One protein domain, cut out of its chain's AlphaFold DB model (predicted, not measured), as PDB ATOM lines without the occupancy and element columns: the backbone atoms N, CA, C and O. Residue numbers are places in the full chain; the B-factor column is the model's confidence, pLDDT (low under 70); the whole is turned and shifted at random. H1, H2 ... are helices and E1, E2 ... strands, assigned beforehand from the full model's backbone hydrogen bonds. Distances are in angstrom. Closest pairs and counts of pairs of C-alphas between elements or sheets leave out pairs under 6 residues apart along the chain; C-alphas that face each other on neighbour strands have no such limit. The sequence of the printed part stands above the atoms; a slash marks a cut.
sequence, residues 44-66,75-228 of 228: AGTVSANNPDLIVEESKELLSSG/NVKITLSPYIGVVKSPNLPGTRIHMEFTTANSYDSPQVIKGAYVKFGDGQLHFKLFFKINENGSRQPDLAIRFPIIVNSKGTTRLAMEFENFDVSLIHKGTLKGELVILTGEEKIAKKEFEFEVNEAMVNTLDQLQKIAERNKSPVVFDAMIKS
ATOM      1  N   ALA A  44      31.833  15.368 -39.647       47.88
ATOM      2  CA  ALA A  44      32.614  14.340 -40.325       47.88
ATOM      3  C   ALA A  44      33.861  15.014 -40.923       47.88
ATOM      4  O   ALA A  44      33.719  15.888 -41.777       47.88
ATOM      5  N   GLY A  45      35.046  14.663 -40.413       46.78
ATOM      6  CA  GLY A  45      36.351  15.107 -40.916       46.78
ATOM      7  C   GLY A  45      37.076  13.977 -41.650       46.78
ATOM      8  O   GLY A  45      36.787  12.802 -41.426       46.78
ATOM      9  N   THR A  46      38.017  14.322 -42.527       44.94
ATOM     10  CA  THR A  46      38.717  13.388 -43.425       44.94
ATOM     11  C   THR A  46      40.134  13.049 -42.957       44.94
ATOM     12  O   THR A  46      40.995  12.792 -43.786       44.94
ATOM     13  N   VAL A  47      40.339  12.917 -41.640       46.31
ATOM     14  CA  VAL A  47      41.564  12.414 -40.979       46.31
ATOM     15  C   VAL A  47      42.626  13.491 -40.683       46.31
ATOM     16  O   VAL A  47      43.544  13.725 -41.458       46.31
ATOM     17  N   SER A  48      42.591  14.027 -39.455       40.78
ATOM     18  CA  SER A  48      43.775  14.553 -38.735       40.78
ATOM     19  C   SER A  48      44.456  13.466 -37.868       40.78
ATOM     20  O   SER A  48      45.578  13.624 -37.390       40.78
ATOM     21  N   ALA A  49      43.808  12.303 -37.702       41.28
ATOM     22  CA  ALA A  49      44.213  11.262 -36.750       41.28
ATOM     23  C   ALA A  49      45.583  10.601 -37.032       41.28
ATOM     24  O   ALA A  49      46.124   9.959 -36.140       41.28
ATOM     25  N   ASN A  50      46.173  10.798 -38.220       39.66
ATOM     26  CA  ASN A  50      47.415  10.127 -38.631       39.66
ATOM     27  C   ASN A  50      48.684  11.001 -38.569       39.66
ATOM     28  O   ASN A  50      49.752  10.497 -38.890       39.66
ATOM     29  N   ASN A  51      48.603  12.278 -38.169       44.78
ATOM     30  CA  ASN A  51      49.788  13.140 -37.988       44.78
ATOM     31  C   ASN A  51      49.911  13.843 -36.608       44.78
ATOM     32  O   ASN A  51      50.470  14.942 -36.550       44.78
ATOM     33  N   PRO A  52      49.437  13.276 -35.473       46.16
ATOM     34  CA  PRO A  52      49.693  13.880 -34.163       46.16
ATOM     35  C   PRO A  52      51.195  13.921 -33.820       46.16
ATOM     36  O   PRO A  52      51.613  14.793 -33.056       46.16
ATOM     37  N   ASP A  53      51.999  13.033 -34.415       46.88
ATOM     38  CA  ASP A  53      53.408  12.847 -34.064       46.88
ATOM     39  C   ASP A  53      54.313  13.992 -34.532       46.88
ATOM     40  O   ASP A  53      55.163  14.425 -33.759       46.88
ATOM     41  N   LEU A  54      54.071  14.601 -35.701       48.72
ATOM     42  CA  LEU A  54      54.888  15.727 -36.190       48.72
ATOM     43  C   LEU A  54      54.793  16.961 -35.278       48.72
ATOM     44  O   LEU A  54      55.790  17.625 -35.003       48.72
ATOM     45  N   ILE A  55      53.596  17.246 -34.753       53.00
ATOM     46  CA  ILE A  55      53.375  18.373 -33.839       53.00
ATOM     47  C   ILE A  55      54.084  18.122 -32.499       53.00
ATOM     48  O   ILE A  55      54.629  19.049 -31.895       53.00
ATOM     49  N   VAL A  56      54.070  16.876 -32.017       51.12
ATOM     50  CA  VAL A  56      54.702  16.476 -30.751       51.12
ATOM     51  C   VAL A  56      56.226  16.439 -30.879       51.12
ATOM     52  O   VAL A  56      56.909  16.887 -29.958       51.12
ATOM     53  N   GLU A  57      56.764  15.945 -31.994       55.22
ATOM     54  CA  GLU A  57      58.204  15.882 -32.255       55.22
ATOM     55  C   GLU A  57      58.818  17.273 -32.420       55.22
ATOM     56  O   GLU A  57      59.766  17.587 -31.699       55.22
ATOM     57  N   GLU A  58      58.223  18.157 -33.231       55.97
ATOM     58  CA  GLU A  58      58.736  19.527 -33.372       55.97
ATOM     59  C   GLU A  58      58.662  20.274 -32.026       55.97
ATOM     60  O   GLU A  58      59.591  20.978 -31.637       55.97
ATOM     61  N   SER A  59      57.601  20.055 -31.239       54.41
ATOM     62  CA  SER A  59      57.480  20.631 -29.891       54.41
ATOM     63  C   SER A  59      58.559  20.125 -28.923       54.41
ATOM     64  O   SER A  59      59.052  20.897 -28.099       54.41
ATOM     65  N   LYS A  60      58.951  18.846 -29.009       56.59
ATOM     66  CA  LYS A  60      60.033  18.262 -28.196       56.59
ATOM     67  C   LYS A  60      61.406  18.791 -28.621       56.59
ATOM     68  O   LYS A  60      62.219  19.114 -27.751       56.59
ATOM     69  N   GLU A  61      61.660  18.935 -29.920       57.72
ATOM     70  CA  GLU A  61      62.894  19.544 -30.439       57.72
ATOM     71  C   GLU A  61      63.034  21.012 -30.018       57.72
ATOM     72  O   GLU A  61      64.128  21.478 -29.695       57.72
ATOM     73  N   LEU A  62      61.930  21.752 -29.937       53.91
ATOM     74  CA  LEU A  62      61.950  23.163 -29.541       53.91
ATOM     75  C   LEU A  62      62.252  23.386 -28.061       53.91
ATOM     76  O   LEU A  62      62.910  24.362 -27.716       53.91
ATOM     77  N   LEU A  63      61.804  22.485 -27.188       57.72
ATOM     78  CA  LEU A  63      62.130  22.552 -25.761       57.72
ATOM     79  C   LEU A  63      63.562  22.081 -25.457       57.72
ATOM     80  O   LEU A  63      64.127  22.461 -24.435       57.72
ATOM     81  N   SER A  64      64.148  21.260 -26.333       53.97
ATOM     82  CA  SER A  64      65.494  20.689 -26.171       53.97
ATOM     83  C   SER A  64      66.591  21.484 -26.885       53.97
ATOM     84  O   SER A  64      67.743  21.477 -26.447       53.97
ATOM     85  N   SER A  65      66.259  22.216 -27.950       49.28
ATOM     86  CA  SER A  65      67.188  23.109 -28.638       49.28
ATOM     87  C   SER A  65      67.247  24.464 -27.928       49.28
ATOM     88  O   SER A  65      66.574  25.421 -28.289       49.28
ATOM     89  N   GLY A  66      68.122  24.580 -26.928       45.47
ATOM     90  CA  GLY A  66      68.500  25.855 -26.299       45.47
ATOM     91  C   GLY A  66      69.233  26.830 -27.239       45.47
ATOM     92  O   GLY A  66      70.181  27.490 -26.820       45.47
ATOM     93  N   ASN A  75      57.266  35.810 -28.021       68.31
ATOM     94  CA  ASN A  75      56.563  35.527 -26.761       68.31
ATOM     95  C   ASN A  75      56.067  34.068 -26.623       68.31
ATOM     96  O   ASN A  75      56.144  33.459 -25.560       68.31
ATOM     97  N   VAL A  76      55.520  33.521 -27.709       79.00
ATOM     98  CA  VAL A  76      54.972  32.162 -27.814       79.00
ATOM     99  C   VAL A  76      55.245  31.680 -29.236       79.00
ATOM    100  O   VAL A  76      54.862  32.359 -30.189       79.00
ATOM    101  N   LYS A  77      55.885  30.518 -29.409       86.94
ATOM    102  CA  LYS A  77      56.034  29.901 -30.736       86.94
ATOM    103  C   LYS A  77      54.770  29.113 -31.085       86.94
ATOM    104  O   LYS A  77      54.178  28.471 -30.220       86.94
ATOM    105  N   ILE A  78      54.378  29.152 -32.355       88.31
ATOM    106  CA  ILE A  78      53.235  28.414 -32.895       88.31
ATOM    107  C   ILE A  78      53.740  27.385 -33.912       88.31
ATOM    108  O   ILE A  78      54.449  27.741 -34.856       88.31
ATOM    109  N   THR A  79      53.319  26.135 -33.746       86.62
ATOM    110  CA  THR A  79      53.463  25.060 -34.738       86.62
ATOM    111  C   THR A  79      52.071  24.669 -35.223       86.62
ATOM    112  O   THR A  79      51.221  24.295 -34.413       86.62
ATOM    113  N   LEU A  80      51.819  24.795 -36.526       85.62
ATOM    114  CA  LEU A  80      50.535  24.449 -37.137       85.62
ATOM    115  C   LEU A  80      50.468  22.954 -37.452       85.62
ATOM    116  O   LEU A  80      51.473  22.339 -37.794       85.62
ATOM    117  N   SER A  81      49.263  22.390 -37.398       84.88
ATOM    118  CA  SER A  81      48.972  21.150 -38.117       84.88
ATOM    119  C   SER A  81      49.186  21.364 -39.620       84.88
ATOM    120  O   SER A  81      48.809  22.424 -40.125       84.88
ATOM    121  N   PRO A  82      49.704  20.370 -40.363       81.06
ATOM    122  CA  PRO A  82      49.804  20.453 -41.819       81.06
ATOM    123  C   PRO A  82      48.434  20.466 -42.513       81.06
ATOM    124  O   PRO A  82      48.385  20.589 -43.733       81.06
ATOM    125  N   TYR A  83      47.327  20.343 -41.774       84.25
ATOM    126  CA  TYR A  83      45.972  20.384 -42.314       84.25
ATOM    127  C   TYR A  83      45.136  21.502 -41.694       84.25
ATOM    128  O   TYR A  83      45.157  21.730 -40.481       84.25
ATOM    129  N   ILE A  84      44.314  22.123 -42.535       88.12
ATOM    130  CA  ILE A  84      43.186  22.960 -42.130       88.12
ATOM    131  C   ILE A  84      41.883  22.268 -42.523       88.12
ATOM    132  O   ILE A  84      41.759  21.737 -43.623       88.12
ATOM    133  N   GLY A  85      40.894  22.283 -41.637       88.31
ATOM    134  CA  GLY A  85      39.557  21.793 -41.954       88.31
ATOM    135  C   GLY A  85      38.741  22.903 -42.603       88.31
ATOM    136  O   GLY A  85      38.353  23.843 -41.919       88.31
ATOM    137  N   VAL A  86      38.449  22.822 -43.896       90.88
ATOM    138  CA  VAL A  86      37.517  23.741 -44.561       90.88
ATOM    139  C   VAL A  86      36.093  23.303 -44.246       90.88
ATOM    140  O   VAL A  86      35.712  22.170 -44.537       90.88
ATOM    141  N   VAL A  87      35.293  24.195 -43.660       89.81
ATOM    142  CA  VAL A  87      33.921  23.883 -43.251       89.81
ATOM    143  C   VAL A  87      32.940  24.416 -44.286       89.81
ATOM    144  O   VAL A  87      32.791  25.626 -44.458       89.81
ATOM    145  N   LYS A  88      32.222  23.507 -44.945       88.06
ATOM    146  CA  LYS A  88      31.057  23.840 -45.769       88.06
ATOM    147  C   LYS A  88      29.802  23.708 -44.929       88.06
ATOM    148  O   LYS A  88      29.624  22.724 -44.218       88.06
ATOM    149  N   SER A  89      28.947  24.721 -44.965       86.50
ATOM    150  CA  SER A  89      27.769  24.812 -44.106       86.50
ATOM    151  C   SER A  89      26.566  25.246 -44.939       86.50
ATOM    152  O   SER A  89      26.697  26.159 -45.753       86.50
ATOM    153  N   PRO A  90      25.383  24.642 -44.725       82.00
ATOM    154  CA  PRO A  90      24.200  24.891 -45.553       82.00
ATOM    155  C   PRO A  90      23.751  26.358 -45.544       82.00
ATOM    156  O   PRO A  90      23.207  26.843 -46.525       82.00
ATOM    157  N   ASN A  91      23.991  27.062 -44.435       81.69
ATOM    158  CA  ASN A  91      23.472  28.411 -44.199       81.69
ATOM    159  C   ASN A  91      24.587  29.446 -43.980       81.69
ATOM    160  O   ASN A  91      24.340  30.485 -43.375       81.69
ATOM    161  N   LEU A  92      25.827  29.139 -44.382       82.81
ATOM    162  CA  LEU A  92      26.951  30.065 -44.246       82.81
ATOM    163  C   LEU A  92      27.489  30.420 -45.638       82.81
ATOM    164  O   LEU A  92      28.171  29.585 -46.227       82.81
ATOM    165  N   PRO A  93      27.216  31.632 -46.152       78.69
ATOM    166  CA  PRO A  93      27.780  32.080 -47.424       78.69
ATOM    167  C   PRO A  93      29.267  32.460 -47.315       78.69
ATOM    168  O   PRO A  93      29.971  32.481 -48.322       78.69
ATOM    169  N   GLY A  94      29.744  32.767 -46.107       88.50
ATOM    170  CA  GLY A  94      31.132  33.123 -45.843       88.50
ATOM    171  C   GLY A  94      32.065  31.926 -45.628       88.50
ATOM    172  O   GLY A  94      31.757  30.777 -45.944       88.50
ATOM    173  N   THR A  95      33.248  32.199 -45.081       91.88
ATOM    174  CA  THR A  95      34.292  31.191 -44.851       91.88
ATOM    175  C   THR A  95      34.333  30.748 -43.402       91.88
ATOM    176  O   THR A  95      34.311  31.564 -42.484       91.88
ATOM    177  N   ARG A  96      34.468  29.441 -43.191       93.06
ATOM    178  CA  ARG A  96      34.738  28.858 -41.881       93.06
ATOM    179  C   ARG A  96      35.815  27.797 -42.006       93.06
ATOM    180  O   ARG A  96      35.762  26.961 -42.909       93.06
ATOM    181  N   ILE A  97      36.779  27.839 -41.096       93.31
ATOM    182  CA  ILE A  97      37.876  26.876 -41.042       93.31
ATOM    183  C   ILE A  97      38.080  26.359 -39.625       93.31
ATOM    184  O   ILE A  97      37.779  27.030 -38.639       93.31
ATOM    185  N   HIS A  98      38.644  25.169 -39.534       92.88
ATOM    186  CA  HIS A  98      39.152  24.564 -38.320       92.88
ATOM    187  C   HIS A  98      40.669  24.501 -38.406       92.88
ATOM    188  O   HIS A  98      41.207  23.959 -39.369       92.88
ATOM    189  N   MET A  99      41.361  25.006 -37.390       92.50
ATOM    190  CA  MET A  99      42.814  24.878 -37.300       92.50
ATOM    191  C   MET A  99      43.208  24.217 -35.991       92.50
ATOM    192  O   MET A  99      42.657  24.519 -34.933       92.50
ATOM    193  N   GLU A 100      44.192  23.333 -36.085       90.81
ATOM    194  CA  GLU A 100      44.882  22.746 -34.948       90.81
ATOM    195  C   GLU A 100      46.311  23.258 -34.915       90.81
ATOM    196  O   GLU A 100      46.967  23.369 -35.952       90.81
ATOM    197  N   PHE A 101      46.799  23.564 -33.722       89.44
ATOM    198  CA  PHE A 101      48.150  24.057 -33.539       89.44
ATOM    199  C   PHE A 101      48.622  23.832 -32.109       89.44
ATOM    200  O   PHE A 101      47.825  23.666 -31.182       89.44
ATOM    201  N   THR A 102      49.933  23.865 -31.924       88.00
ATOM    202  CA  THR A 102      50.560  23.872 -30.607       88.00
ATOM    203  C   THR A 102      51.213  25.213 -30.368       88.00
ATOM    204  O   THR A 102      51.892  25.767 -31.230       88.00
ATOM    205  N   THR A 103      50.994  25.726 -29.167       88.56
ATOM    206  CA  THR A 103      51.717  26.872 -28.632       88.56
ATOM    207  C   THR A 103      52.808  26.370 -27.705       88.56
ATOM    208  O   THR A 103      52.558  25.488 -26.885       88.56
ATOM    209  N   ALA A 104      54.014  26.907 -27.851       86.31
ATOM    210  CA  ALA A 104      55.153  26.615 -26.997       86.31
ATOM    211  C   ALA A 104      55.629  27.911 -26.346       86.31
ATOM    212  O   ALA A 104      55.923  28.897 -27.027       86.31
ATOM    213  N   ASN A 105      55.684  27.904 -25.021       85.62
ATOM    214  CA  ASN A 105      56.221  28.999 -24.239       85.62
ATOM    215  C   ASN A 105      57.711  28.753 -23.991       85.62
ATOM    216  O   ASN A 105      58.082  27.762 -23.372       85.62
ATOM    217  N   SER A 106      58.557  29.662 -24.464       78.94
ATOM    218  CA  SER A 106      60.006  29.612 -24.258       78.94
ATOM    219  C   SER A 106      60.460  30.339 -22.987       78.94
ATOM    220  O   SER A 106      61.634  30.231 -22.634       78.94
ATOM    221  N   TYR A 107      59.580  31.052 -22.278       78.25
ATOM    222  CA  TYR A 107      59.918  31.800 -21.064       78.25
ATOM    223  C   TYR A 107      59.891  30.922 -19.814       78.25
ATOM    224  O   TYR A 107      59.197  29.906 -19.746       78.25
ATOM    225  N   ASP A 108      60.633  31.366 -18.799       82.19
ATOM    226  CA  ASP A 108      60.631  30.793 -17.449       82.19
ATOM    227  C   ASP A 108      59.409  31.225 -16.609       82.19
ATOM    228  O   ASP A 108      59.242  30.786 -15.469       82.19
ATOM    229  N   SER A 109      58.504  32.016 -17.188       84.19
ATOM    230  CA  SER A 109      57.220  32.416 -16.607       84.19
ATOM    231  C   SER A 109      56.039  31.969 -17.483       84.19
ATOM    232  O   SER A 109      56.191  31.850 -18.702       84.19
ATOM    233  N   PRO A 110      54.848  31.712 -16.904       86.94
ATOM    234  CA  PRO A 110      53.649  31.406 -17.681       86.94
ATOM    235  C   PRO A 110      53.249  32.546 -18.625       86.94
ATOM    236  O   PRO A 110      53.327  33.718 -18.262       86.94
ATOM    237  N   GLN A 111      52.754  32.187 -19.808       86.94
ATOM    238  CA  GLN A 111      52.206  33.119 -20.793       86.94
ATOM    239  C   GLN A 111      50.691  32.966 -20.898       86.94
ATOM    240  O   GLN A 111      50.143  31.879 -20.712       86.94
ATOM    241  N   VAL A 112      50.003  34.065 -21.208       89.19
ATOM    242  CA  VAL A 112      48.540  34.093 -21.308       89.19
ATOM    243  C   VAL A 112      48.119  34.396 -22.735       89.19
ATOM    244  O   VAL A 112      48.468  35.445 -23.277       89.19
ATOM    245  N   ILE A 113      47.313  33.508 -23.310       90.69
ATOM    246  CA  ILE A 113      46.629  33.703 -24.583       90.69
ATOM    247  C   ILE A 113      45.230  34.254 -24.304       90.69
ATOM    248  O   ILE A 113      44.428  33.626 -23.610       90.69
ATOM    249  N   LYS A 114      44.928  35.424 -24.863       90.19
ATOM    250  CA  LYS A 114      43.662  36.149 -24.667       90.19
ATOM    251  C   LYS A 114      42.689  36.002 -25.838       90.19
ATOM    252  O   LYS A 114      41.501  36.247 -25.666       90.19
ATOM    253  N   GLY A 115      43.183  35.624 -27.012       92.00
ATOM    254  CA  GLY A 115      42.378  35.512 -28.221       92.00
ATOM    255  C   GLY A 115      43.187  35.009 -29.407       92.00
ATOM    256  O   GLY A 115      44.413  34.897 -29.332       92.00
ATOM    257  N   ALA A 116      42.495  34.730 -30.507       94.75
ATOM    258  CA  ALA A 116      43.109  34.367 -31.774       94.75
ATOM    259  C   ALA A 116      42.242  34.821 -32.955       94.75
ATOM    260  O   ALA A 116      41.024  34.971 -32.826       94.75
ATOM    261  N   TYR A 117      42.868  35.010 -34.108       95.31
ATOM    262  CA  TYR A 117      42.196  35.204 -35.389       95.31
ATOM    263  C   TYR A 117      43.101  34.713 -36.522       95.31
ATOM    264  O   TYR A 117      44.291  34.479 -36.316       95.31
ATOM    265  N   VAL A 118      42.542  34.555 -37.719       96.00
ATOM    266  CA  VAL A 118      43.302  34.155 -38.907       96.00
ATOM    267  C   VAL A 118      43.144  35.225 -39.971       96.00
ATOM    268  O   VAL A 118      42.021  35.584 -40.316       96.00
ATOM    269  N   LYS A 119      44.253  35.731 -40.507       94.00
ATOM    270  CA  LYS A 119      44.225  36.467 -41.776       94.00
ATOM    271  C   LYS A 119      44.295  35.461 -42.908       94.00
ATOM    272  O   LYS A 119      45.066  34.506 -42.826       94.00
ATOM    273  N   PHE A 120      43.484  35.657 -43.935       89.06
ATOM    274  CA  PHE A 120      43.373  34.722 -45.041       89.06
ATOM    275  C   PHE A 120      43.097  35.487 -46.333       89.06
ATOM    276  O   PHE A 120      42.011  36.044 -46.506       89.06
ATOM    277  N   GLY A 121      44.102  35.566 -47.211       85.44
ATOM    278  CA  GLY A 121      44.096  36.535 -48.308       85.44
ATOM    279  C   GLY A 121      43.935  37.960 -47.767       85.44
ATOM    280  O   GLY A 121      44.613  38.342 -46.813       85.44
ATOM    281  N   ASP A 122      42.990  38.710 -48.334       85.69
ATOM    282  CA  ASP A 122      42.675  40.087 -47.919       85.69
ATOM    283  C   ASP A 122      41.644  40.166 -46.779       85.69
ATOM    284  O   ASP A 122      41.250  41.254 -46.356       85.69
ATOM    285  N   GLY A 123      41.173  39.019 -46.281       91.50
ATOM    286  CA  GLY A 123      40.150  38.946 -45.244       91.50
ATOM    287  C   GLY A 123      40.657  38.442 -43.901       91.50
ATOM    288  O   GLY A 123      41.793  37.989 -43.739       91.50
ATOM    289  N   GLN A 124      39.759  38.486 -42.918       93.94
ATOM    290  CA  GLN A 124      40.011  37.996 -41.571       93.94
ATOM    291  C   GLN A 124      38.890  37.063 -41.112       93.94
ATOM    292  O   GLN A 124      37.710  37.372 -41.266       93.94
ATOM    293  N   LEU A 125      39.272  35.936 -40.519       94.94
ATOM    294  CA  LEU A 125      38.398  34.982 -39.849       94.94
ATOM    295  C   LEU A 125      38.555  35.172 -38.340       94.94
ATOM    296  O   LEU A 125      39.668  35.142 -37.806       94.94
ATOM    297  N   HIS A 126      37.444  35.365 -37.644       94.25
ATOM    298  CA  HIS A 126      37.427  35.590 -36.204       94.25
ATOM    299  C   HIS A 126      37.259  34.271 -35.461       94.25
ATOM    300  O   HIS A 126      36.564  33.373 -35.935       94.25
ATOM    301  N   PHE A 127      37.885  34.150 -34.288       94.56
ATOM    302  CA  PHE A 127      37.650  33.008 -33.411       94.56
ATOM    303  C   PHE A 127      36.163  32.881 -33.081       94.56
ATOM    304  O   PHE A 127      35.511  33.861 -32.720       94.56
ATOM    305  N   LYS A 128      35.667  31.648 -33.135       91.62
ATOM    306  CA  LYS A 128      34.301  31.314 -32.757       91.62
ATOM    307  C   LYS A 128      34.242  30.417 -31.530       91.62
ATOM    308  O   LYS A 128      33.558  30.735 -30.561       91.62
ATOM    309  N   LEU A 129      34.905  29.264 -31.590       92.56
ATOM    310  CA  LEU A 129      34.858  28.253 -30.536       92.56
ATOM    311  C   LEU A 129      36.071  27.329 -30.580       92.56
ATOM    312  O   LEU A 129      36.764  27.221 -31.590       92.56
ATOM    313  N   PHE A 130      36.283  26.625 -29.474       92.25
ATOM    314  CA  PHE A 130      37.187  25.484 -29.407       92.25
ATOM    315  C   PHE A 130      36.458  24.209 -29.820       92.25
ATOM    316  O   PHE A 130      35.252  24.089 -29.600       92.25
ATOM    317  N   PHE A 131      37.182  23.234 -30.361       87.56
ATOM    318  CA  PHE A 131      36.657  21.895 -30.622       87.56
ATOM    319  C   PHE A 131      37.650  20.818 -30.181       87.56
ATOM    320  O   PHE A 131      38.851  21.054 -30.106       87.56
ATOM    321  N   LYS A 132      37.144  19.620 -29.894       84.00
ATOM    322  CA  LYS A 132      37.939  18.405 -29.714       84.00
ATOM    323  C   LYS A 132      37.930  17.609 -31.007       84.00
ATOM    324  O   LYS A 132      36.918  17.594 -31.710       84.00
ATOM    325  N   ILE A 133      39.034  16.925 -31.281       76.69
ATOM    326  CA  ILE A 133      39.085  15.869 -32.288       76.69
ATOM    327  C   ILE A 133      39.121  14.544 -31.549       76.69
ATOM    328  O   ILE A 133      40.023  14.300 -30.751       76.69
ATOM    329  N   ASN A 134      38.115  13.717 -31.795       72.88
ATOM    330  CA  ASN A 134      38.039  12.377 -31.234       72.88
ATOM    331  C   ASN A 134      38.928  11.415 -32.035       72.88
ATOM    332  O   ASN A 134      39.306  11.701 -33.169       72.88
ATOM    333  N   GLU A 135      39.212  10.238 -31.480       69.00
ATOM    334  CA  GLU A 135      40.072   9.218 -32.110       69.00
ATOM    335  C   GLU A 135      39.600   8.809 -33.514       69.00
ATOM    336  O   GLU A 135      40.404   8.537 -34.399       69.00
ATOM    337  N   ASN A 136      38.288   8.840 -33.751       65.38
ATOM    338  CA  ASN A 136      37.686   8.564 -35.057       65.38
ATOM    339  C   ASN A 136      37.737   9.755 -36.038       65.38
ATOM    340  O   ASN A 136      37.061   9.732 -37.062       65.38
ATOM    341  N   GLY A 137      38.462  10.826 -35.705       64.81
ATOM    342  CA  GLY A 137      38.568  12.047 -36.503       64.81
ATOM    343  C   GLY A 137      37.336  12.958 -36.455       64.81
ATOM    344  O   GLY A 137      37.350  14.021 -37.078       64.81
ATOM    345  N   SER A 138      36.277  12.589 -35.723       70.38
ATOM    346  CA  SER A 138      35.109  13.463 -35.567       70.38
ATOM    347  C   SER A 138      35.469  14.703 -34.757       70.38
ATOM    348  O   SER A 138      36.178  14.622 -33.750       70.38
ATOM    349  N   ARG A 139      34.957  15.858 -35.190       79.81
ATOM    350  CA  ARG A 139      35.177  17.135 -34.504       79.81
ATOM    351  C   ARG A 139      33.912  17.542 -33.761       79.81
ATOM    352  O   ARG A 139      32.818  17.495 -34.329       79.81
ATOM    353  N   GLN A 140      34.049  17.934 -32.499       81.12
ATOM    354  CA  GLN A 140      32.930  18.338 -31.642       81.12
ATOM    355  C   GLN A 140      33.284  19.597 -30.850       81.12
ATOM    356  O   GLN A 140      34.415  19.692 -30.379       81.12
ATOM    357  N   PRO A 141      32.356  20.550 -30.658       85.56
ATOM    358  CA  PRO A 141      32.617  21.729 -29.839       85.56
ATOM    359  C   PRO A 141      33.142  21.369 -28.443       85.56
ATOM    360  O   PRO A 141      32.559  20.547 -27.737       85.56
ATOM    361  N   ASP A 142      34.228  22.019 -28.030       86.31
ATOM    362  CA  ASP A 142      34.782  21.900 -26.690       86.31
ATOM    363  C   ASP A 142      34.234  23.024 -25.818       86.31
ATOM    364  O   ASP A 142      34.625  24.194 -25.915       86.31
ATOM    365  N   LEU A 143      33.293  22.673 -24.947       85.44
ATOM    366  CA  LEU A 143      32.690  23.642 -24.047       85.44
ATOM    367  C   LEU A 143      33.505  23.888 -22.767       85.44
ATOM    368  O   LEU A 143      33.160  24.794 -22.012       85.44
ATOM    369  N   ALA A 144      34.583  23.135 -22.537       87.25
ATOM    370  CA  ALA A 144      35.396  23.259 -21.331       87.25
ATOM    371  C   ALA A 144      36.512  24.306 -21.476       87.25
ATOM    372  O   ALA A 144      36.889  24.949 -20.501       87.25
ATOM    373  N   ILE A 145      37.033  24.493 -22.693       86.69
ATOM    374  CA  ILE A 145      38.151  25.408 -22.959       86.69
ATOM    375  C   ILE A 145      37.622  26.803 -23.288       86.69
ATOM    376  O   ILE A 145      36.765  26.964 -24.154       86.69
ATOM    377  N   ARG A 146      38.143  27.832 -22.621       91.69
ATOM    378  CA  ARG A 146      37.808  29.243 -22.862       91.69
ATOM    379  C   ARG A 146      39.066  30.091 -22.752       91.69
ATOM    380  O   ARG A 146      40.010  29.707 -22.070       91.69
ATOM    381  N   PHE A 147      39.062  31.257 -23.392       90.44
ATOM    382  CA  PHE A 147      40.045  32.281 -23.057       90.44
ATOM    383  C   PHE A 147      39.763  32.846 -21.649       90.44
ATOM    384  O   PHE A 147      38.594  32.929 -21.260       90.44
ATOM    385  N   PRO A 148      40.797  33.278 -20.905       92.88
ATOM    386  CA  PRO A 148      42.216  33.184 -21.249       92.88
ATOM    387  C   PRO A 148      42.776  31.760 -21.087       92.88
ATOM    388  O   PRO A 148      42.378  31.028 -20.186       92.88
ATOM    389  N   ILE A 149      43.741  31.390 -21.931       91.50
ATOM    390  CA  ILE A 149      44.479  30.122 -21.826       91.50
ATOM    391  C   ILE A 149      45.861  30.406 -21.247       91.50
ATOM    392  O   ILE A 149      46.557  31.307 -21.715       91.50
ATOM    393  N   ILE A 150      46.261  29.628 -20.243       90.06
ATOM    394  CA  ILE A 150      47.583  29.719 -19.621       90.06
ATOM    395  C   ILE A 150      48.488  28.664 -20.252       90.06
ATOM    396  O   ILE A 150      48.201  27.472 -20.171       90.06
ATOM    397  N   VAL A 151      49.595  29.107 -20.843       87.94
ATOM    398  CA  VAL A 151      50.688  28.238 -21.280       87.94
ATOM    399  C   VAL A 151      51.761  28.282 -20.198       87.94
ATOM    400  O   VAL A 151      52.354  29.333 -19.944       87.94
ATOM    401  N   ASN A 152      51.988  27.153 -19.528       86.19
ATOM    402  CA  ASN A 152      52.953  27.061 -18.430       86.19
ATOM    403  C   ASN A 152      54.367  27.484 -18.863       86.19
ATOM    404  O   ASN A 152      54.704  27.454 -20.048       86.19
ATOM    405  N   SER A 153      55.192  27.878 -17.892       84.88
ATOM    406  CA  SER A 153      56.631  28.116 -18.090       84.88
ATOM    407  C   SER A 153      57.289  26.910 -18.768       84.88
ATOM    408  O   SER A 153      57.026  25.775 -18.361       84.88
ATOM    409  N   LYS A 154      58.071  27.152 -19.831       81.69
ATOM    410  CA  LYS A 154      58.683  26.115 -20.694       81.69
ATOM    411  C   LYS A 154      57.706  25.018 -21.153       81.69
ATOM    412  O   LYS A 154      58.098  23.881 -21.402       81.69
ATOM    413  N   GLY A 155      56.414  25.337 -21.201       81.69
ATOM    414  CA  GLY A 155      55.340  24.390 -21.460       81.69
ATOM    415  C   GLY A 155      54.793  24.501 -22.874       81.69
ATOM    416  O   GLY A 155      55.048  25.461 -23.603       81.69
ATOM    417  N   THR A 156      53.975  23.519 -23.238       83.81
ATOM    418  CA  THR A 156      53.221  23.525 -24.489       83.81
ATOM    419  C   THR A 156      51.730  23.387 -24.230       83.81
ATOM    420  O   THR A 156      51.287  22.883 -23.195       83.81
ATOM    421  N   THR A 157      50.919  23.874 -25.159       86.50
ATOM    422  CA  THR A 157      49.466  23.703 -25.133       86.50
ATOM    423  C   THR A 157      48.964  23.513 -26.555       86.50
ATOM    424  O   THR A 157      49.162  24.384 -27.408       86.50
ATOM    425  N   ARG A 158      48.317  22.371 -26.804       87.19
ATOM    426  CA  ARG A 158      47.647  22.070 -28.072       87.19
ATOM    427  C   ARG A 158      46.249  22.670 -28.058       87.19
ATOM    428  O   ARG A 158      45.504  22.472 -27.101       87.19
ATOM    429  N   LEU A 159      45.904  23.382 -29.121       90.12
ATOM    430  CA  LEU A 159      44.624  24.048 -29.293       90.12
ATOM    431  C   LEU A 159      44.029  23.699 -30.652       90.12
ATOM    432  O   LEU A 159      44.735  23.464 -31.631       90.12
ATOM    433  N   ALA A 160      42.706  23.676 -30.680       91.75
ATOM    434  CA  ALA A 160      41.913  23.378 -31.853       91.75
ATOM    435  C   ALA A 160      40.730  24.351 -31.873       91.75
ATOM    436  O   ALA A 160      39.922  24.382 -30.940       91.75
ATOM    437  N   MET A 161      40.697  25.220 -32.883       93.94
ATOM    438  CA  MET A 161      39.812  26.385 -32.933       93.94
ATOM    439  C   MET A 161      39.083  26.489 -34.271       93.94
ATOM    440  O   MET A 161      39.679  26.332 -35.338       93.94
ATOM    441  N   GLU A 162      37.785  26.773 -34.203       94.25
ATOM    442  CA  GLU A 162      36.972  27.172 -35.348       94.25
ATOM    443  C   GLU A 162      37.060  28.692 -35.514       94.25
ATOM    444  O   GLU A 162      36.847  29.445 -34.558       94.25
ATOM    445  N   PHE A 163      37.351  29.124 -36.739       94.88
ATOM    446  CA  PHE A 163      37.361  30.522 -37.147       94.88
ATOM    447  C   PHE A 163      36.322  30.745 -38.240       94.88
ATOM    448  O   PHE A 163      36.147  29.887 -39.109       94.88
ATOM    449  N   GLU A 164      35.645  31.890 -38.223       93.88
ATOM    450  CA  GLU A 164      34.636  32.217 -39.227       93.88
ATOM    451  C   GLU A 164      34.624  33.691 -39.641       93.88
ATOM    452  O   GLU A 164      34.989  34.591 -38.884       93.88
ATOM    453  N   ASN A 165      34.181  33.915 -40.873       91.75
ATOM    454  CA  ASN A 165      33.759  35.195 -41.420       91.75
ATOM    455  C   ASN A 165      32.441  34.942 -42.158       91.75
ATOM    456  O   ASN A 165      32.388  34.071 -43.025       91.75
ATOM    457  N   PHE A 166      31.379  35.655 -41.784       85.69
ATOM    458  CA  PHE A 166      30.046  35.464 -42.365       85.69
ATOM    459  C   PHE A 166      29.863  36.187 -43.697       85.69
ATOM    460  O   PHE A 166      29.041  35.760 -44.507       85.69
ATOM    461  N   ASP A 167      30.628  37.252 -43.912       80.56
ATOM    462  CA  ASP A 167      30.363  38.249 -44.940       80.56
ATOM    463  C   ASP A 167      31.044  37.902 -46.265       80.56
ATOM    464  O   ASP A 167      30.529  38.231 -47.333       80.56
ATOM    465  N   VAL A 168      32.201  37.230 -46.211       80.44
ATOM    466  CA  VAL A 168      33.054  37.022 -47.388       80.44
ATOM    467  C   VAL A 168      33.501  35.566 -47.532       80.44
ATOM    468  O   VAL A 168      33.997  34.931 -46.597       80.44
ATOM    469  N   SER A 169      33.372  35.040 -48.753       87.88
ATOM    470  CA  SER A 169      34.037  33.804 -49.165       87.88
ATOM    471  C   SER A 169      35.495  34.102 -49.525       87.88
ATOM    472  O   SER A 169      35.780  34.642 -50.589       87.88
ATOM    473  N   LEU A 170      36.416  33.758 -48.625       90.31
ATOM    474  CA  LEU A 170      37.855  33.998 -48.738       90.31
ATOM    475  C   LEU A 170      38.606  32.835 -49.398       90.31
ATOM    476  O   LEU A 170      39.725  33.017 -49.861       90.31
ATOM    477  N   ILE A 171      38.014  31.637 -49.451       89.75
ATOM    478  CA  ILE A 171      38.611  30.485 -50.140       89.75
ATOM    479  C   ILE A 171      38.190  30.516 -51.610       89.75
ATOM    480  O   ILE A 171      37.029  30.274 -51.937       89.75
ATOM    481  N   HIS A 172      39.151  30.776 -52.494       89.62
ATOM    482  CA  HIS A 172      38.980  30.763 -53.944       89.62
ATOM    483  C   HIS A 172      40.198  30.142 -54.634       89.62
ATOM    484  O   HIS A 172      41.246  29.968 -54.015       89.62
ATOM    485  N   LYS A 173      40.061  29.813 -55.926       92.38
ATOM    486  CA  LYS A 173      41.137  29.237 -56.745       92.38
ATOM    487  C   LYS A 173      42.402  30.105 -56.694       92.38
ATOM    488  O   LYS A 173      42.309  31.326 -56.835       92.38
ATOM    489  N   GLY A 174      43.560  29.463 -56.552       93.25
ATOM    490  CA  GLY A 174      44.876  30.101 -56.442       93.25
ATOM    491  C   GLY A 174      45.605  29.756 -55.142       93.25
ATOM    492  O   GLY A 174      45.126  28.961 -54.336       93.25
ATOM    493  N   THR A 175      46.782  30.353 -54.951       94.12
ATOM    494  CA  THR A 175      47.540  30.253 -53.695       94.12
ATOM    495  C   THR A 175      47.151  31.402 -52.778       94.12
ATOM    496  O   THR A 175      47.335  32.568 -53.125       94.12
ATOM    497  N   LEU A 176      46.633  31.066 -51.602       92.88
ATOM    498  CA  LEU A 176      46.201  32.013 -50.583       92.88
ATOM    499  C   LEU A 176      47.239  32.059 -49.466       92.88
ATOM    500  O   LEU A 176      47.634  31.019 -48.936       92.88
ATOM    501  N   LYS A 177      47.662  33.265 -49.087       95.50
ATOM    502  CA  LYS A 177      48.502  33.467 -47.904       95.50
ATOM    503  C   LYS A 177      47.627  33.536 -46.659       95.50
ATOM    504  O   LYS A 177      46.623  34.249 -46.644       95.50
ATOM    505  N   GLY A 178      48.022  32.800 -45.631       94.81
ATOM    506  CA  GLY A 178      47.374  32.760 -44.332       94.81
ATOM    507  C   GLY A 178      48.327  33.162 -43.210       94.81
ATOM    508  O   GLY A 178      49.532  32.936 -43.281       94.81
ATOM    509  N   GLU A 179      47.782  33.750 -42.150       95.81
ATOM    510  CA  GLU A 179      48.511  34.058 -40.919       95.81
ATOM    511  C   GLU A 179      47.610  33.714 -39.730       95.81
ATOM    512  O   GLU A 179      46.573  34.352 -39.533       95.81
ATOM    513  N   LEU A 180      47.984  32.707 -38.935       95.88
ATOM    514  CA  LEU A 180      47.370  32.489 -37.626       95.88
ATOM    515  C   LEU A 180      47.981  33.483 -36.645       95.88
ATOM    516  O   LEU A 180      49.200  33.512 -36.470       95.88
ATOM    517  N   VAL A 181      47.127  34.256 -35.984       93.31
ATOM    518  CA  VAL A 181      47.516  35.290 -35.033       93.31
ATOM    519  C   VAL A 181      46.959  34.963 -33.655       93.31
ATOM    520  O   VAL A 181      45.759  34.743 -33.494       93.31
ATOM    521  N   ILE A 182      47.828  34.969 -32.645       91.56
ATOM    522  CA  ILE A 182      47.482  34.747 -31.242       91.56
ATOM    523  C   ILE A 182      47.810  35.998 -30.430       91.56
ATOM    524  O   ILE A 182      48.935  36.503 -30.445       91.56
ATOM    525  N   LEU A 183      46.808  36.477 -29.695       90.12
ATOM    526  CA  LEU A 183      46.890  37.661 -28.846       90.12
ATOM    527  C   LEU A 183      47.376  37.263 -27.453       90.12
ATOM    528  O   LEU A 183      46.725  36.454 -26.783       90.12
ATOM    529  N   THR A 184      48.487  37.846 -26.998       84.19
ATOM    530  CA  THR A 184      49.057  37.557 -25.672       84.19
ATOM    531  C   THR A 184      48.877  38.710 -24.678       84.19
ATOM    532  O   THR A 184      48.393  39.789 -25.018       84.19
ATOM    533  N   GLY A 185      49.195  38.450 -23.406       68.00
ATOM    534  CA  GLY A 185      48.929  39.325 -22.262       68.00
ATOM    535  C   GLY A 185      49.402  40.779 -22.370       68.00
ATOM    536  O   GLY A 185      48.679  41.654 -21.892       68.00
ATOM    537  N   GLU A 186      50.543  41.023 -23.013       60.41
ATOM    538  CA  GLU A 186      51.260  42.312 -23.043       60.41
ATOM    539  C   GLU A 186      51.171  43.031 -24.405       60.41
ATOM    540  O   GLU A 186      52.134  43.654 -24.830       60.41
ATOM    541  N   GLU A 187      50.069  42.875 -25.150       56.56
ATOM    542  CA  GLU A 187      49.906  43.398 -26.533       56.56
ATOM    543  C   GLU A 187      50.877  42.808 -27.567       56.56
ATOM    544  O   GLU A 187      50.829  43.125 -28.755       56.56
ATOM    545  N   LYS A 188      51.727  41.876 -27.145       63.84
ATOM    546  CA  LYS A 188      52.588  41.112 -28.034       63.84
ATOM    547  C   LYS A 188      51.762  40.082 -28.800       63.84
ATOM    548  O   LYS A 188      50.863  39.425 -28.256       63.84
ATOM    549  N   ILE A 189      52.098  39.931 -30.071       80.19
ATOM    550  CA  ILE A 189      51.417  39.044 -31.005       80.19
ATOM    551  C   ILE A 189      52.356  37.889 -31.341       80.19
ATOM    552  O   ILE A 189      53.483  38.108 -31.780       80.19
ATOM    553  N   ALA A 190      51.879  36.659 -31.159       87.19
ATOM    554  CA  ALA A 190      52.510  35.484 -31.744       87.19
ATOM    555  C   ALA A 190      51.824  35.180 -33.075       87.19
ATOM    556  O   ALA A 190      50.593  35.188 -33.150       87.19
ATOM    557  N   LYS A 191      52.604  34.917 -34.123       91.38
ATOM    558  CA  LYS A 191      52.057  34.641 -35.449       91.38
ATOM    559  C   LYS A 191      52.754  33.492 -36.156       91.38
ATOM    560  O   LYS A 191      53.939  33.249 -35.936       91.38
ATOM    561  N   LYS A 192      52.011  32.804 -37.021       92.19
ATOM    562  CA  LYS A 192      52.535  31.762 -37.905       92.19
ATOM    563  C   LYS A 192      51.894  31.877 -39.277       92.19
ATOM    564  O   LYS A 192      50.674  31.804 -39.414       92.19
ATOM    565  N   GLU A 193      52.751  32.094 -40.262       94.19
ATOM    566  CA  GLU A 193      52.384  32.187 -41.669       94.19
ATOM    567  C   GLU A 193      52.229  30.786 -42.269       94.19
ATOM    568  O   GLU A 193      52.856  29.827 -41.808       94.19
ATOM    569  N   PHE A 194      51.360  30.677 -43.268       93.50
ATOM    570  CA  PHE A 194      51.142  29.469 -44.051       93.50
ATOM    571  C   PHE A 194      50.590  29.816 -45.437       93.50
ATOM    572  O   PHE A 194      50.074  30.910 -45.667       93.50
ATOM    573  N   GLU A 195      50.666  28.872 -46.364       94.38
ATOM    574  CA  GLU A 195      50.055  28.958 -47.685       94.38
ATOM    575  C   GLU A 195      49.015  27.854 -47.866       94.38
ATOM    576  O   GLU A 195      49.218  26.702 -47.472       94.38
ATOM    577  N   PHE A 196      47.901  28.214 -48.499       92.94
ATOM    578  CA  PHE A 196      46.831  27.299 -48.861       92.94
ATOM    579  C   PHE A 196      46.598  27.328 -50.367       92.94
ATOM    580  O   PHE A 196      46.188  28.343 -50.928       92.94
ATOM    581  N   GLU A 197      46.882  26.212 -51.032       92.19
ATOM    582  CA  GLU A 197      46.747  26.094 -52.480       92.19
ATOM    583  C   GLU A 197      45.389  25.494 -52.851       92.19
ATOM    584  O   GLU A 197      45.062  24.361 -52.495       92.19
ATOM    585  N   VAL A 198      44.606  26.253 -53.614       90.62
ATOM    586  CA  VAL A 198      43.291  25.844 -54.102       90.62
ATOM    587  C   VAL A 198      43.370  25.648 -55.611       90.62
ATOM    588  O   VAL A 198      43.231  26.586 -56.399       90.62
ATOM    589  N   ASN A 199      43.609  24.406 -56.024       88.00
ATOM    590  CA  ASN A 199      43.593  24.019 -57.432       88.00
ATOM    591  C   ASN A 199      42.168  23.678 -57.919       88.00
ATOM    592  O   ASN A 199      41.207  23.670 -57.153       88.00
ATOM    593  N   GLU A 200      42.023  23.378 -59.211       90.56
ATOM    594  CA  GLU A 200      40.722  23.066 -59.826       90.56
ATOM    595  C   GLU A 200      40.022  21.859 -59.173       90.56
ATOM    596  O   GLU A 200      38.807  21.860 -58.983       90.56
ATOM    597  N   ALA A 201      40.778  20.830 -58.787       86.00
ATOM    598  CA  ALA A 201      40.221  19.659 -58.115       86.00
ATOM    599  C   ALA A 201      39.674  20.017 -56.722       86.00
ATOM    600  O   ALA A 201      38.602  19.544 -56.339       86.00
ATOM    601  N   MET A 202      40.370  20.896 -55.995       88.50
ATOM    602  CA  MET A 202      39.929  21.417 -54.703       88.50
ATOM    603  C   MET A 202      38.630  22.212 -54.840       88.50
ATOM    604  O   MET A 202      37.695  21.963 -54.087       88.50
ATOM    605  N   VAL A 203      38.531  23.115 -55.822       89.25
ATOM    606  CA  VAL A 203      37.298  23.884 -56.084       89.25
ATOM    607  C   VAL A 203      36.116  22.943 -56.310       89.25
ATOM    608  O   VAL A 203      35.123  23.016 -55.590       89.25
ATOM    609  N   ASN A 204      36.264  21.988 -57.233       85.56
ATOM    610  CA  ASN A 204      35.215  21.013 -57.533       85.56
ATOM    611  C   ASN A 204      34.806  20.194 -56.298       85.56
ATOM    612  O   ASN A 204      33.619  19.942 -56.082       85.56
ATOM    613  N   THR A 205      35.778  19.805 -55.470       87.25
ATOM    614  CA  THR A 205      35.529  19.080 -54.216       87.25
ATOM    615  C   THR A 205      34.738  19.945 -53.236       87.25
ATOM    616  O   THR A 205      33.712  19.511 -52.713       87.25
ATOM    617  N   LEU A 206      35.159  21.190 -53.017       87.81
ATOM    618  CA  LEU A 206      34.498  22.124 -52.107       87.81
ATOM    619  C   LEU A 206      33.063  22.452 -52.550       87.81
ATOM    620  O   LEU A 206      32.177  22.544 -51.696       87.81
ATOM    621  N   ASP A 207      32.807  22.565 -53.852       89.69
ATOM    622  CA  ASP A 207      31.465  22.790 -54.400       89.69
ATOM    623  C   ASP A 207      30.552  21.569 -54.223       89.69
ATOM    624  O   ASP A 207      29.372  21.699 -53.887       89.69
ATOM    625  N   GLN A 208      31.085  20.360 -54.411       87.88
ATOM    626  CA  GLN A 208      30.343  19.128 -54.137       87.88
ATOM    627  C   GLN A 208      30.003  18.997 -52.651       87.88
ATOM    628  O   GLN A 208      28.866  18.669 -52.307       87.88
ATOM    629  N   LEU A 209      30.954  19.299 -51.766       87.25
ATOM    630  CA  LEU A 209      30.744  19.258 -50.322       87.25
ATOM    631  C   LEU A 209      29.723  20.298 -49.855       87.25
ATOM    632  O   LEU A 209      28.923  19.996 -48.973       87.25
ATOM    633  N   GLN A 210      29.686  21.478 -50.478       88.25
ATOM    634  CA  GLN A 210      28.644  22.471 -50.214       88.25
ATOM    635  C   GLN A 210      27.250  21.925 -50.564       88.25
ATOM    636  O   GLN A 210      26.350  21.969 -49.726       88.25
ATOM    637  N   LYS A 211      27.086  21.294 -51.735       87.69
ATOM    638  CA  LYS A 211      25.817  20.644 -52.127       87.69
ATOM    639  C   LYS A 211      25.413  19.517 -51.171       87.69
ATOM    640  O   LYS A 211      24.225  19.316 -50.912       87.69
ATOM    641  N   ILE A 212      26.383  18.756 -50.661       83.12
ATOM    642  CA  ILE A 212      26.137  17.709 -49.658       83.12
ATOM    643  C   ILE A 212      25.674  18.342 -48.342       83.12
ATOM    644  O   ILE A 212      24.682  17.886 -47.771       83.12
ATOM    645  N   ALA A 213      26.343  19.403 -47.887       83.81
ATOM    646  CA  ALA A 213      25.988  20.109 -46.661       83.81
ATOM    647  C   ALA A 213      24.564  20.687 -46.729       83.81
ATOM    648  O   ALA A 213      23.782  20.536 -45.789       83.81
ATOM    649  N   GLU A 214      24.194  21.277 -47.868       86.69
ATOM    650  CA  GLU A 214      22.842  21.766 -48.167       86.69
ATOM    651  C   GLU A 214      21.801  20.645 -48.152       86.69
ATOM    652  O   GLU A 214      20.783  20.752 -47.463       86.69
ATOM    653  N   ARG A 215      22.067  19.538 -48.856       86.88
ATOM    654  CA  ARG A 215      21.162  18.381 -48.917       86.88
ATOM    655  C   ARG A 215      20.917  17.775 -47.538       86.88
ATOM    656  O   ARG A 215      19.778  17.457 -47.202       86.88
ATOM    657  N   ASN A 216      21.978  17.627 -46.750       84.44
ATOM    658  CA  ASN A 216      21.925  17.004 -45.430       84.44
ATOM    659  C   ASN A 216      21.511  17.987 -44.328       84.44
ATOM    660  O   ASN A 216      21.272  17.564 -43.199       84.44
ATOM    661  N   LYS A 217      21.435  19.290 -44.637       84.44
ATOM    662  CA  LYS A 217      21.212  20.380 -43.672       84.44
ATOM    663  C   LYS A 217      22.197  20.330 -42.496       84.44
ATOM    664  O   LYS A 217      21.854  20.655 -41.359       84.44
ATOM    665  N   SER A 218      23.430  19.923 -42.783       80.75
ATOM    666  CA  SER A 218      24.470  19.646 -41.795       80.75
ATOM    667  C   SER A 218      25.834  20.061 -42.347       80.75
ATOM    668  O   SER A 218      26.092  19.793 -43.520       80.75
ATOM    669  N   PRO A 219      26.706  20.740 -41.575       84.88
ATOM    670  CA  PRO A 219      28.031  21.081 -42.049       84.88
ATOM    671  C   PRO A 219      28.911  19.862 -42.315       84.88
ATOM    672  O   PRO A 219      28.845  18.851 -41.617       84.88
ATOM    673  N   VAL A 220      29.812  20.016 -43.276       82.69
ATOM    674  CA  VAL A 220      30.814  19.019 -43.650       82.69
ATOM    675  C   VAL A 220      32.193  19.657 -43.550       82.69
ATOM    676  O   VAL A 220      32.363  20.817 -43.931       82.69
ATOM    677  N   VAL A 221      33.171  18.916 -43.025       85.06
ATOM    678  CA  VAL A 221      34.552  19.386 -42.894       85.06
ATOM    679  C   VAL A 221      35.441  18.587 -43.824       85.06
ATOM    680  O   VAL A 221      35.384  17.361 -43.859       85.06
ATOM    681  N   PHE A 222      36.271  19.298 -44.572       83.06
ATOM    682  CA  PHE A 222      37.260  18.714 -45.458       83.06
ATOM    683  C   PHE A 222      38.654  19.132 -45.020       83.06
ATOM    684  O   PHE A 222      38.964  20.323 -45.000       83.06
ATOM    685  N   ASP A 223      39.481  18.155 -44.664       83.62
ATOM    686  CA  ASP A 223      40.856  18.404 -44.247       83.62
ATOM    687  C   ASP A 223      41.739  18.599 -45.480       83.62
ATOM    688  O   ASP A 223      41.947  17.688 -46.282       83.62
ATOM    689  N   ALA A 224      42.250  19.814 -45.626       82.62
ATOM    690  CA  ALA A 224      43.051  20.247 -46.750       82.62
ATOM    691  C   ALA A 224      44.462  20.604 -46.273       82.62
ATOM    692  O   ALA A 224      44.634  21.245 -45.236       82.62
ATOM    693  N   MET A 225      45.477  20.172 -47.017       83.25
ATOM    694  CA  MET A 225      46.873  20.387 -46.639       83.25
ATOM    695  C   MET A 225      47.273  21.860 -46.803       83.25
ATOM    696  O   MET A 225      46.888  22.510 -47.777       83.25
ATOM    697  N   ILE A 226      48.075  22.365 -45.871       83.94
ATOM    698  CA  ILE A 226      48.736  23.669 -45.937       83.94
ATOM    699  C   ILE A 226      50.252  23.498 -46.019       83.94
ATOM    700  O   ILE A 226      50.803  22.472 -45.624       83.94
ATOM    701  N   LYS A 227      50.929  24.529 -46.523       82.62
ATOM    702  CA  LYS A 227      52.392  24.646 -46.499       82.62
ATOM    703  C   LYS A 227      52.745  25.664 -45.411       82.62
ATOM    704  O   LYS A 227      52.233  26.777 -45.461       82.62
ATOM    705  N   SER A 228      53.548  25.295 -44.414       67.25
ATOM    706  CA  SER A 228      53.811  26.115 -43.211       67.25
ATOM    707  C   SER A 228      55.282  26.238 -42.872       67.25
ATOM    708  O   SER A 228      55.989  25.233 -43.088       67.25
TER     709      SER A 228
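What this domain is: This is residues 44 to 66 and 75 to 228 of the 228 residues of an uncharacterized protein of Candidatus Roizmanbacteria bacterium RIFCSPHIGHO2_02_FULL_38_11 (UniProt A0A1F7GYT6). A strongly twisted sheet is rolled into a narrow, nearly closed barrel of E1, E2, E7, E4, E3, E8 and E9, with E9 coming back beside E1 without being its neighbour strand. H2 packs at one end on E1 and E10, and H1 runs along the outside over E1 and E2. The printed part has 177 residues with two named helices and ten named strands, in the order H1, E1 to E9, H2, E10; the class is mixed, helices and strands. The sheet is branched, and its neighbour pairs are antiparallel. The whole is compact, with a radius of gyration of the C-alphas of 16.3 A, and elongated in outline, 51 by 32 by 31 A.

Where its parts are: H1, residues 52 to 64, begins at C-alpha 52 (49.693, 13.880, -34.163) and is 19.0 A long. E1, residues 77 to 88, 29.8 A, bends by 66 degrees at residue 82. E2 is residues 95 to 104, 27.8 A. E3, residues 111 to 120, 25.9 A, and E4, residues 123 to 133, 26.5 A, bend at residues 114 and 129. E5, residues 139 to 141, and E6, residues 149 to 151, are short. E7 is residues 156 to 165, 28.3 A; E8 residues 174 to 184, 31.9 A; E9 residues 189 to 198, 27.8 A. H2, residues 200 to 216, is 24.4 A long. E10, residues 220 to 225, ends at C-alpha 225 (46.873, 20.387, -46.639).

How they stand to each other: E2 lies on one side of E1, N 79 and O 102 being 2.9 A apart, and E10 on the other, with N 86 and O 222 at 2.8 A. E7 is the next neighbour of E2, with N 97 and O 163 at 2.9 A, and E4 that of E7, with N 128 and O 162 at 2.9 A. E3, E4 and E5 form a meander, each strand the antiparallel neighbour of the one before; with E6 beside E3 they make a Greek key, first strand beside fourth. Within hydrogen-bond range are N 118 and O 125 across E3 and E4, 2.9 A apart, N 132 and O 140 across E4 and E5, 2.8 A apart, and N 113 and O 149 across E3 and E6, 2.8 A apart. E8 is on the other side of E3, with N 119 and O 179 at 2.9 A, and forms a hairpin with E9, with N 178 and O 194 at 2.8 A. The closest C-alphas of E1 and E9, Ile 78 and Lys 192, are 6.1 A apart. H1 is on the sheet at a height of 9.3 A, along the strands, at 21 degrees to E2 on the local plane; its closest C-alpha pair with E1 is Ile 55 and Ser 81, 6.7 A. H2 is on the sheet at a height of 7.5 A, over E1 and slantwise to it at 41 degrees on the local plane; Lys 88 and Gln 210 have the closest C-alphas, 5.2 A. H1 and H2 are apart. In both helices every O i to N i+4 pair is within hydrogen-bond range.

The domain as a whole: The C-alphas farthest apart, those of Gly 66 and Arg 215, are 53.0 A apart. Residues 67 to 74 are not printed, and C-alphas 66 and 75 are 15.4 A apart across this cut. Of the links printed whole, none is long. The mean pLDDT of the printed part is 81.7; under 70 are residues 44 to 66, 75, 135 to 137, 185 to 188 and 228.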